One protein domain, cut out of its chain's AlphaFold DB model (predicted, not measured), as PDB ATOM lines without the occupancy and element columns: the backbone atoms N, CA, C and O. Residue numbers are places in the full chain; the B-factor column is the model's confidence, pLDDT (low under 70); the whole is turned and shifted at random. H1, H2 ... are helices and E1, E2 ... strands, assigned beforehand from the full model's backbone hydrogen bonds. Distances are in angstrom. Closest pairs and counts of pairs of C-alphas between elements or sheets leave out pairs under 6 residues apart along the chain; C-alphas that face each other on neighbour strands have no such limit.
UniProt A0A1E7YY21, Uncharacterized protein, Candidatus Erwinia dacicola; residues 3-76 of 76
ATOM      1  N   ASP A   3       3.052 -37.299 -31.873       93.75
ATOM      2  CA  ASP A   3       4.437 -37.652 -31.518       93.75
ATOM      3  C   ASP A   3       5.402 -37.519 -32.705       93.75
ATOM      4  O   ASP A   3       6.401 -36.815 -32.630       93.75
ATOM      5  N   TRP A   4       5.059 -38.139 -33.840       93.12
ATOM      6  CA  TRP A   4       5.901 -38.103 -35.036       93.12
ATOM      7  C   TRP A   4       6.061 -36.685 -35.594       93.12
ATOM      8  O   TRP A   4       7.148 -36.329 -36.023       93.12
ATOM      9  N   PHE A   5       4.992 -35.885 -35.589       94.94
ATOM     10  CA  PHE A   5       5.040 -34.496 -36.055       94.94
ATOM     11  C   PHE A   5       5.950 -33.642 -35.165       94.94
ATOM     12  O   PHE A   5       6.814 -32.932 -35.667       94.94
ATOM     13  N   ILE A   6       5.806 -33.776 -33.846       95.81
ATOM     14  CA  ILE A   6       6.638 -33.083 -32.860       95.81
ATOM     15  C   ILE A   6       8.116 -33.459 -33.024       95.81
ATOM     16  O   ILE A   6       8.970 -32.577 -33.078       95.81
ATOM     17  N   GLU A   7       8.425 -34.751 -33.136       94.94
ATOM     18  CA  GLU A   7       9.801 -35.232 -33.296       94.94
ATOM     19  C   GLU A   7      10.413 -34.826 -34.646       94.94
ATOM     20  O   GLU A   7      11.576 -34.429 -34.695       94.94
ATOM     21  N   ALA A   8       9.657 -34.933 -35.743       93.75
ATOM     22  CA  ALA A   8      10.183 -34.734 -37.093       93.75
ATOM     23  C   ALA A   8      10.291 -33.258 -37.500       93.75
ATOM     24  O   ALA A   8      11.286 -32.884 -38.117       93.75
ATOM     25  N   GLU A   9       9.294 -32.432 -37.170       94.81
ATOM     26  CA  GLU A   9       9.231 -31.034 -37.627       94.81
ATOM     27  C   GLU A   9       9.864 -30.061 -36.632       94.81
ATOM     28  O   GLU A   9      10.433 -29.047 -37.032       94.81
ATOM     29  N   PHE A  10       9.799 -30.373 -35.336       94.25
ATOM     30  CA  PHE A  10      10.279 -29.481 -34.280       94.25
ATOM     31  C   PHE A  10      11.494 -30.023 -33.534       94.25
ATOM     32  O   PHE A  10      11.930 -29.385 -32.586       94.25
ATOM     33  N   GLU A  11      12.034 -31.192 -33.900       95.62
ATOM     34  CA  GLU A  11      13.060 -31.886 -33.097       95.62
ATOM     35  C   GLU A  11      12.623 -32.054 -31.626       95.62
ATOM     36  O   GLU A  11      13.421 -31.995 -30.685       95.62
ATOM     37  N   GLY A  12      11.314 -32.200 -31.421       94.69
ATOM     38  CA  GLY A  12      10.701 -32.239 -30.110       94.69
ATOM     39  C   GLY A  12      10.864 -33.580 -29.406       94.69
ATOM     40  O   GLY A  12      11.291 -34.584 -29.971       94.69
ATOM     41  N   GLN A  13      10.488 -33.589 -28.134       96.62
ATOM     42  CA  GLN A  13      10.554 -34.741 -27.248       96.62
ATOM     43  C   GLN A  13       9.188 -34.996 -26.608       96.62
ATOM     44  O   GLN A  13       8.615 -34.103 -25.981       96.62
ATOM     45  N   THR A  14       8.708 -36.239 -26.664       95.56
ATOM     46  CA  THR A  14       7.562 -36.687 -25.861       95.56
ATOM     47  C   THR A  14       7.976 -36.839 -24.393       95.56
ATOM     48  O   THR A  14       8.904 -37.584 -24.065       95.56
ATOM     49  N   LEU A  15       7.285 -36.135 -23.494       94.50
ATOM     50  CA  LEU A  15       7.501 -36.209 -22.041       94.50
ATOM     51  C   LEU A  15       6.606 -37.265 -21.373       94.50
ATOM     52  O   LEU A  15       6.945 -37.784 -20.309       94.50
ATOM     53  N   GLY A  16       5.508 -37.636 -22.031       92.19
ATOM     54  CA  GLY A  16       4.610 -38.713 -21.625       92.19
ATOM     55  C   GLY A  16       3.143 -38.307 -21.726       92.19
ATOM     56  O   GLY A  16       2.784 -37.146 -21.556       92.19
ATOM     57  N   GLY A  17       2.266 -39.276 -22.002       89.69
ATOM     58  CA  GLY A  17       0.856 -38.976 -22.254       89.69
ATOM     59  C   GLY A  17       0.707 -38.046 -23.460       89.69
ATOM     60  O   GLY A  17       1.106 -38.421 -24.553       89.69
ATOM     61  N   ASN A  18       0.156 -36.851 -23.234       90.56
ATOM     62  CA  ASN A  18      -0.025 -35.812 -24.255       90.56
ATOM     63  C   ASN A  18       0.880 -34.589 -24.006       90.56
ATOM     64  O   ASN A  18       0.543 -33.483 -24.425       90.56
ATOM     65  N   GLU A  19       1.977 -34.765 -23.268       95.56
ATOM     66  CA  GLU A  19       2.918 -33.698 -22.936       95.56
ATOM     67  C   GLU A  19       4.179 -33.795 -23.801       95.56
ATOM     68  O   GLU A  19       4.780 -34.867 -23.943       95.56
ATOM     69  N   TYR A  20       4.586 -32.656 -24.360       96.19
ATOM     70  CA  TYR A  20       5.672 -32.539 -25.325       96.19
ATOM     71  C   TYR A  20       6.558 -31.344 -24.989       96.19
ATOM     72  O   TYR A  20       6.087 -30.336 -24.465       96.19
ATOM     73  N   ARG A  21       7.835 -31.438 -25.352       96.94
ATOM     74  CA  ARG A  21       8.793 -30.334 -25.304       96.94
ATOM     75  C   ARG A  21       9.343 -30.092 -26.697       96.94
ATOM     76  O   ARG A  21       9.860 -31.018 -27.308       96.94
ATOM     77  N   ILE A  22       9.273 -28.854 -27.166       96.31
ATOM     78  CA  ILE A  22       9.785 -28.454 -28.477       96.31
ATOM     79  C   ILE A  22      10.774 -27.293 -28.331       96.31
ATOM     80  O   ILE A  22      10.507 -26.358 -27.573       96.31
ATOM     81  N   PRO A  23      11.920 -27.322 -29.024       95.31
ATOM     82  CA  PRO A  23      12.727 -26.132 -29.230       95.31
ATOM     83  C   PRO A  23      12.051 -25.210 -30.257       95.31
ATOM     84  O   PRO A  23      11.756 -25.612 -31.376       95.31
ATOM     85  N   LEU A  24      11.845 -23.945 -29.888       93.38
ATOM     86  CA  LEU A  24      11.434 -22.886 -30.811       93.38
ATOM     87  C   LEU A  24      12.549 -21.846 -30.891       93.38
ATOM     88  O   LEU A  24      13.093 -21.433 -29.865       93.38
ATOM     89  N   THR A  25      12.896 -21.429 -32.108       90.94
ATOM     90  CA  THR A  25      13.897 -20.382 -32.345       90.94
ATOM     91  C   THR A  25      13.289 -19.311 -33.233       90.94
ATOM     92  O   THR A  25      12.846 -19.591 -34.342       90.94
ATOM     93  N   SER A  26      13.278 -18.073 -32.754       90.69
ATOM     94  CA  SER A  26      12.666 -16.942 -33.446       90.69
ATOM     95  C   SER A  26      13.518 -15.692 -33.265       90.69
ATOM     96  O   SER A  26      14.012 -15.426 -32.169       90.69
ATOM     97  N   GLU A  27      13.674 -14.897 -34.321       92.12
ATOM     98  CA  GLU A  27      14.388 -13.614 -34.251       92.12
ATOM     99  C   GLU A  27      13.517 -12.499 -33.659       92.12
ATOM    100  O   GLU A  27      14.031 -11.512 -33.131       92.12
ATOM    101  N   ASN A  28      12.196 -12.645 -33.763       90.88
ATOM    102  CA  ASN A  28      11.205 -11.697 -33.276       90.88
ATOM    103  C   ASN A  28       9.890 -12.408 -32.916       90.88
ATOM    104  O   ASN A  28       9.705 -13.593 -33.205       90.88
ATOM    105  N   ASP A  29       8.974 -11.662 -32.302       89.81
ATOM    106  CA  ASP A  29       7.687 -12.191 -31.841       89.81
ATOM    107  C   ASP A  29       6.763 -12.609 -32.997       89.81
ATOM    108  O   ASP A  29       5.961 -13.520 -32.836       89.81
ATOM    109  N   GLU A  30       6.889 -11.994 -34.178       91.69
ATOM    110  CA  GLU A  30       6.083 -12.342 -35.359       91.69
ATOM    111  C   GLU A  30       6.450 -13.736 -35.885       91.69
ATOM    112  O   GLU A  30       5.576 -14.580 -36.050       91.69
ATOM    113  N   GLN A  31       7.746 -14.028 -36.028       94.44
ATOM    114  CA  GLN A  31       8.231 -15.365 -36.380       94.44
ATOM    115  C   GLN A  31       7.871 -16.408 -35.324       94.44
ATOM    116  O   GLN A  31       7.575 -17.552 -35.665       94.44
ATOM    117  N   LEU A  32       7.937 -16.045 -34.039       94.44
ATOM    118  CA  LEU A  32       7.526 -16.951 -32.970       94.44
ATOM    119  C   LEU A  32       6.038 -17.277 -33.091       94.44
ATOM    120  O   LEU A  32       5.651 -18.441 -33.024       94.44
ATOM    121  N   LYS A  33       5.217 -16.248 -33.304       94.69
ATOM    122  CA  LYS A  33       3.778 -16.386 -33.482       94.69
ATOM    123  C   LYS A  33       3.443 -17.279 -34.671       94.69
ATOM    124  O   LYS A  33       2.654 -18.200 -34.502       94.69
ATOM    125  N   GLU A  34       4.075 -17.074 -35.823       95.12
ATOM    126  CA  GLU A  34       3.879 -17.927 -37.004       95.12
ATOM    127  C   GLU A  34       4.219 -19.398 -36.717       95.12
ATOM    128  O   GLU A  34       3.473 -20.295 -37.109       95.12
ATOM    129  N   GLN A  35       5.312 -19.661 -35.991       95.75
ATOM    130  CA  GLN A  35       5.691 -21.024 -35.601       95.75
ATOM    131  C   GLN A  35       4.660 -21.669 -34.669       95.75
ATOM    132  O   GLN A  35       4.318 -22.838 -34.852       95.75
ATOM    133  N   VAL A  36       4.150 -20.922 -33.685       95.75
ATOM    134  CA  VAL A  36       3.129 -21.427 -32.755       95.75
ATOM    135  C   VAL A  36       1.794 -21.648 -33.469       95.75
ATOM    136  O   VAL A  36       1.168 -22.689 -33.283       95.75
ATOM    137  N   GLU A  37       1.371 -20.731 -34.339       95.12
ATOM    138  CA  GLU A  37       0.155 -20.895 -35.144       95.12
ATOM    139  C   GLU A  37       0.253 -22.118 -36.063       95.12
ATOM    140  O   GLU A  37      -0.689 -22.911 -36.138       95.12
ATOM    141  N   TYR A  38       1.408 -22.321 -36.707       95.69
ATOM    142  CA  TYR A  38       1.664 -23.505 -37.522       95.69
ATOM    143  C   TYR A  38       1.563 -24.789 -36.691       95.69
ATOM    144  O   TYR A  38       0.780 -25.677 -37.039       95.69
ATOM    145  N   LEU A  39       2.267 -24.851 -35.556       95.88
ATOM    146  CA  LEU A  39       2.219 -25.971 -34.616       95.88
ATOM    147  C   LEU A  39       0.774 -26.327 -34.236       95.88
ATOM    148  O   LEU A  39       0.357 -27.478 -34.374       95.88
ATOM    149  N   LEU A  40      -0.005 -25.344 -33.779       94.00
ATOM    150  CA  LEU A  40      -1.382 -25.565 -33.341       94.00
ATOM    151  C   LEU A  40      -2.294 -25.981 -34.502       94.00
ATOM    152  O   LEU A  40      -3.184 -26.816 -34.315       94.00
ATOM    153  N   SER A  41      -2.082 -25.440 -35.704       94.56
ATOM    154  CA  SER A  41      -2.870 -25.796 -36.889       94.56
ATOM    155  C   SER A  41      -2.670 -27.260 -37.299       94.56
ATOM    156  O   SER A  41      -3.650 -27.971 -37.537       94.56
ATOM    157  N   GLU A  42      -1.431 -27.750 -37.276       95.81
ATOM    158  CA  GLU A  42      -1.096 -29.132 -37.624       95.81
ATOM    159  C   GLU A  42      -1.585 -30.116 -36.559       95.81
ATOM    160  O   GLU A  42      -2.157 -31.154 -36.890       95.81
ATOM    161  N   ILE A  43      -1.456 -29.777 -35.269       94.50
ATOM    162  CA  ILE A  43      -2.018 -30.597 -34.185       94.50
ATOM    163  C   ILE A  43      -3.539 -30.740 -34.369       94.50
ATOM    164  O   ILE A  43      -4.067 -31.852 -34.270       94.50
ATOM    165  N   ASN A  44      -4.245 -29.647 -34.690       93.69
ATOM    166  CA  ASN A  44      -5.681 -29.686 -34.977       93.69
ATOM    167  C   ASN A  44      -6.008 -30.535 -36.212       93.69
ATOM    168  O   ASN A  44      -6.926 -31.353 -36.161       93.69
ATOM    169  N   MET A  45      -5.247 -30.395 -37.301       95.25
ATOM    170  CA  MET A  45      -5.433 -31.198 -38.512       95.25
ATOM    171  C   MET A  45      -5.240 -32.694 -38.232       95.25
ATOM    172  O   MET A  45      -6.040 -33.523 -38.668       95.25
ATOM    173  N   ILE A  46      -4.204 -33.054 -37.472       94.62
ATOM    174  CA  ILE A  46      -3.942 -34.440 -37.073       94.62
ATOM    175  C   ILE A  46      -5.098 -34.969 -36.215       94.62
ATOM    176  O   ILE A  46      -5.560 -36.088 -36.446       94.62
ATOM    177  N   ALA A  47      -5.587 -34.189 -35.248       93.25
ATOM    178  CA  ALA A  47      -6.721 -34.584 -34.417       93.25
ATOM    179  C   ALA A  47      -7.980 -34.847 -35.261       93.25
ATOM    180  O   ALA A  47      -8.609 -35.895 -35.094       93.25
ATOM    181  N   ASP A  48      -8.292 -33.964 -36.211       94.81
ATOM    182  CA  ASP A  48      -9.451 -34.091 -37.104       94.81
ATOM    183  C   ASP A  48      -9.384 -35.365 -37.964       94.81
ATOM    184  O   ASP A  48     -10.324 -36.162 -37.981       94.81
ATOM    185  N   VAL A  49      -8.226 -35.650 -38.576       95.50
ATOM    186  CA  VAL A  49      -7.995 -36.881 -39.364       95.50
ATOM    187  C   VAL A  49      -8.252 -38.149 -38.542       95.50
ATOM    188  O   VAL A  49      -8.707 -39.167 -39.073       95.50
ATOM    189  N   HIS A  50      -7.984 -38.099 -37.239       92.12
ATOM    190  CA  HIS A  50      -8.197 -39.212 -36.321       92.12
ATOM    191  C   HIS A  50      -9.581 -39.210 -35.645       92.12
ATOM    192  O   HIS A  50      -9.847 -40.094 -34.829       92.12
ATOM    193  N   ASN A  51     -10.488 -38.294 -36.012       94.19
ATOM    194  CA  ASN A  51     -11.774 -38.060 -35.341       94.19
ATOM    195  C   ASN A  51     -11.615 -37.825 -33.825       94.19
ATOM    196  O   ASN A  51     -12.414 -38.300 -33.012       94.19
ATOM    197  N   CYS A  52     -10.557 -37.117 -33.441       92.06
ATOM    198  CA  CYS A  52     -10.284 -36.701 -32.074       92.06
ATOM    199  C   CYS A  52     -10.630 -35.221 -31.884       92.06
ATOM    200  O   CYS A  52     -10.590 -34.427 -32.817       92.06
ATOM    201  N   MET A  53     -10.935 -34.849 -30.644       90.75
ATOM    202  CA  MET A  53     -11.176 -33.464 -30.248       90.75
ATOM    203  C   MET A  53     -10.112 -33.042 -29.241       90.75
ATOM    204  O   MET A  53      -9.876 -33.751 -28.259       90.75
ATOM    205  N   ILE A  54      -9.498 -31.885 -29.471       90.44
ATOM    206  CA  ILE A  54      -8.600 -31.250 -28.509       90.44
ATOM    207  C   ILE A  54      -9.472 -30.498 -27.508       90.44
ATOM    208  O   ILE A  54     -10.224 -29.601 -27.883       90.44
ATOM    209  N   ILE A  55      -9.429 -30.919 -26.245       90.38
ATOM    210  CA  ILE A  55     -10.220 -30.304 -25.167       90.38
ATOM    211  C   ILE A  55      -9.495 -29.077 -24.609       90.38
ATOM    212  O   ILE A  55     -10.139 -28.089 -24.274       90.38
ATOM    213  N   ASP A  56      -8.171 -29.166 -24.505       89.38
ATOM    214  CA  ASP A  56      -7.304 -28.120 -23.978       89.38
ATOM    215  C   ASP A  56      -5.904 -28.271 -24.588       89.38
ATOM    216  O   ASP A  56      -5.461 -29.396 -24.857       89.38
ATOM    217  N   CYS A  57      -5.228 -27.151 -24.828       90.62
ATOM    218  CA  CYS A  57      -3.860 -27.100 -25.328       90.62
ATOM    219  C   CYS A  57      -3.148 -25.916 -24.677       90.62
ATOM    220  O   CYS A  57      -3.520 -24.765 -24.889       90.62
ATOM    221  N   LEU A  58      -2.135 -26.215 -23.869       93.88
ATOM    222  CA  LEU A  58      -1.352 -25.220 -23.152       93.88
ATOM    223  C   LEU A  58       0.078 -25.251 -23.675       93.88
ATOM    224  O   LEU A  58       0.694 -26.315 -23.739       93.88
ATOM    225  N   LEU A  59       0.609 -24.075 -23.999       95.75
ATOM    226  CA  LEU A  59       2.007 -23.890 -24.353       95.75
ATOM    227  C   LEU A  59       2.677 -23.026 -23.285       95.75
ATOM    228  O   LEU A  59       2.244 -21.906 -23.018       95.75
ATOM    229  N   THR A  60       3.731 -23.557 -22.670       96.69
ATOM    230  CA  THR A  60       4.486 -22.873 -21.614       96.69
ATOM    231  C   THR A  60       5.950 -22.745 -21.991       96.69
ATOM    232  O   THR A  60       6.564 -23.696 -22.473       96.69
ATOM    233  N   ASN A  61       6.534 -21.584 -21.715       95.56
ATOM    234  CA  ASN A  61       7.957 -21.356 -21.890       95.56
ATOM    235  C   ASN A  61       8.731 -21.905 -20.682       95.56
ATOM    236  O   ASN A  61       8.653 -21.350 -19.588       95.56
ATOM    237  N   ASP A  62       9.524 -22.960 -20.878       94.25
ATOM    238  CA  ASP A  62      10.322 -23.589 -19.812       94.25
ATOM    239  C   ASP A  62      11.327 -22.637 -19.134       94.25
ATOM    240  O   ASP A  62      11.715 -22.856 -17.986       94.25
ATOM    241  N   GLN A  63      11.786 -21.595 -19.833       93.00
ATOM    242  CA  GLN A  63      12.788 -20.663 -19.313       93.00
ATOM    243  C   GLN A  63      12.169 -19.585 -18.423       93.00
ATOM    244  O   GLN A  63      12.775 -19.192 -17.425       93.00
ATOM    245  N   THR A  64      10.989 -19.083 -18.792       94.38
ATOM    246  CA  THR A  64      10.334 -17.960 -18.100       94.38
ATOM    247  C   THR A  64       9.147 -18.389 -17.241       94.38
ATOM    248  O   THR A  64       8.729 -17.636 -16.364       94.38
ATOM    249  N   GLY A  65       8.612 -19.591 -17.464       95.38
ATOM    250  CA  GLY A  65       7.386 -20.099 -16.846       95.38
ATOM    251  C   GLY A  65       6.103 -19.460 -17.384       95.38
ATOM    252  O   GLY A  65       5.033 -19.709 -16.834       95.38
ATOM    253  N   GLN A  66       6.204 -18.625 -18.420       96.00
ATOM    254  CA  GLN A  66       5.072 -17.896 -18.989       96.00
ATOM    255  C   GLN A  66       4.211 -18.789 -19.877       96.00
ATOM    256  O   GLN A  66       4.726 -19.683 -20.556       96.00
ATOM    257  N   GLY A  67       2.910 -18.517 -19.886       95.69
ATOM    258  CA  GLY A  67       1.973 -19.138 -20.813       95.69
ATOM    259  C   GLY A  67       1.963 -18.398 -22.144       95.69
ATOM    260  O   GLY A  67       2.245 -17.202 -22.207       95.69
ATOM    261  N   TRP A  68       1.651 -19.100 -23.223       95.62
ATOM    262  CA  TRP A  68       1.358 -18.462 -24.498       95.62
ATOM    263  C   TRP A  68      -0.060 -17.877 -24.485       95.62
ATOM    264  O   TRP A  68      -1.020 -18.578 -24.165       95.62
ATOM    265  N   ASP A  69      -0.199 -16.597 -24.830       92.75
ATOM    266  CA  ASP A  69      -1.491 -15.950 -25.070       92.75
ATOM    267  C   ASP A  69      -1.784 -15.980 -26.576       92.75
ATOM    268  O   ASP A  69      -1.209 -15.203 -27.338       92.75
ATOM    269  N   ASP A  70      -2.704 -16.848 -27.004       86.12
ATOM    270  CA  ASP A  70      -3.103 -16.991 -28.414       86.12
ATOM    271  C   ASP A  70      -3.692 -15.706 -29.012       86.12
ATOM    272  O   ASP A  70      -3.542 -15.434 -30.205       86.12
ATOM    273  N   CYS A  71      -4.373 -14.894 -28.200       86.69
ATOM    274  CA  CYS A  71      -5.002 -13.661 -28.665       86.69
ATOM    275  C   CYS A  71      -3.964 -12.559 -28.889       86.69
ATOM    276  O   CYS A  71      -4.048 -11.817 -29.872       86.69
ATOM    277  N   ALA A  72      -2.988 -12.444 -27.987       89.06
ATOM    278  CA  ALA A  72      -1.897 -11.482 -28.112       89.06
ATOM    279  C   ALA A  72      -0.786 -11.967 -29.060       89.06
ATOM    280  O   ALA A  72      -0.124 -11.147 -29.696       89.06
ATOM    281  N   GLY A  73      -0.613 -13.283 -29.194       89.25
ATOM    282  CA  GLY A  73       0.489 -13.909 -29.919       89.25
ATOM    283  C   GLY A  73       1.840 -13.687 -29.239       89.25
ATOM    284  O   GLY A  73       2.814 -13.377 -29.921       89.25
ATOM    285  N   CYS A  74       1.886 -13.755 -27.906       91.38
ATOM    286  CA  CYS A  74       3.108 -13.560 -27.125       91.38
ATOM    287  C   CYS A  74       3.072 -14.307 -25.779       91.38
ATOM    288  O   CYS A  74       2.035 -14.823 -25.363       91.38
ATOM    289  N   TRP A  75       4.213 -14.353 -25.083       93.69
ATOM    290  CA  TRP A  75       4.325 -14.917 -23.731       93.69
ATOM    291  C   TRP A  75       3.771 -13.969 -22.657       93.69
ATOM    292  O   TRP A  75       4.097 -12.777 -22.667       93.69
ATOM    293  N   GLN A  76       3.021 -14.504 -21.686       91.00
ATOM    294  CA  GLN A  76       2.508 -13.772 -20.518       91.00
ATOM    295  C   GLN A  76       2.724 -14.518 -19.202       91.00
ATOM    296  O   GLN A  76       2.461 -15.741 -19.117       91.00
TER     297      GLN A  76
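AT A GLANCE: This is residues 3 to 76 of the 76 residues of an uncharacterized protein of Candidatus Erwinia dacicola (UniProt A0A1E7YY21). One long helix, H2, makes the length of the domain, with the short helix H1 and the small hairpin E1 E2 on one side of it. After H2, residues 50 to 76 fold back along it as a long stretch with no named element. The printed part has 74 residues, in the order H1, E1, E2, H2; the class is mostly helix, with 36 residues, under half, in named elements. It is compact, radius of gyration of the C-alphas 12.4 A, spanning 34 by 24 by 19 A.

IN THESE COORDINATES: H1 is residues 3 to 10, from C-alpha 3 at (4.437, -37.652, -31.518). E1 is residues 13 to 16 and E2 19 to 21. H2, residues 29 to 49, measures 30.2 A and ends at (-7.995, -36.881, -39.364).

HOW THE PARTS SIT: H1 and H2 are near each other, with 11 pairs of C-alphas within 10 A. The closest C-alphas of H1 and E1, Glu 7 and Gln 13, are 6.1 A apart. E1 and E2 are an antiparallel hairpin at 156 degrees; N 13 and O 21 are 2.8 A apart, within hydrogen-bond range. E1 and H2 are apart. In H1 and H2 every O i to N i+4 pair is within hydrogen-bond range.

THE WHOLE: The printed part has no cut, and no link is long. Residues 68 to 69 pair antiparallel with 74 to 75. No printed residue is under 70 in pLDDT.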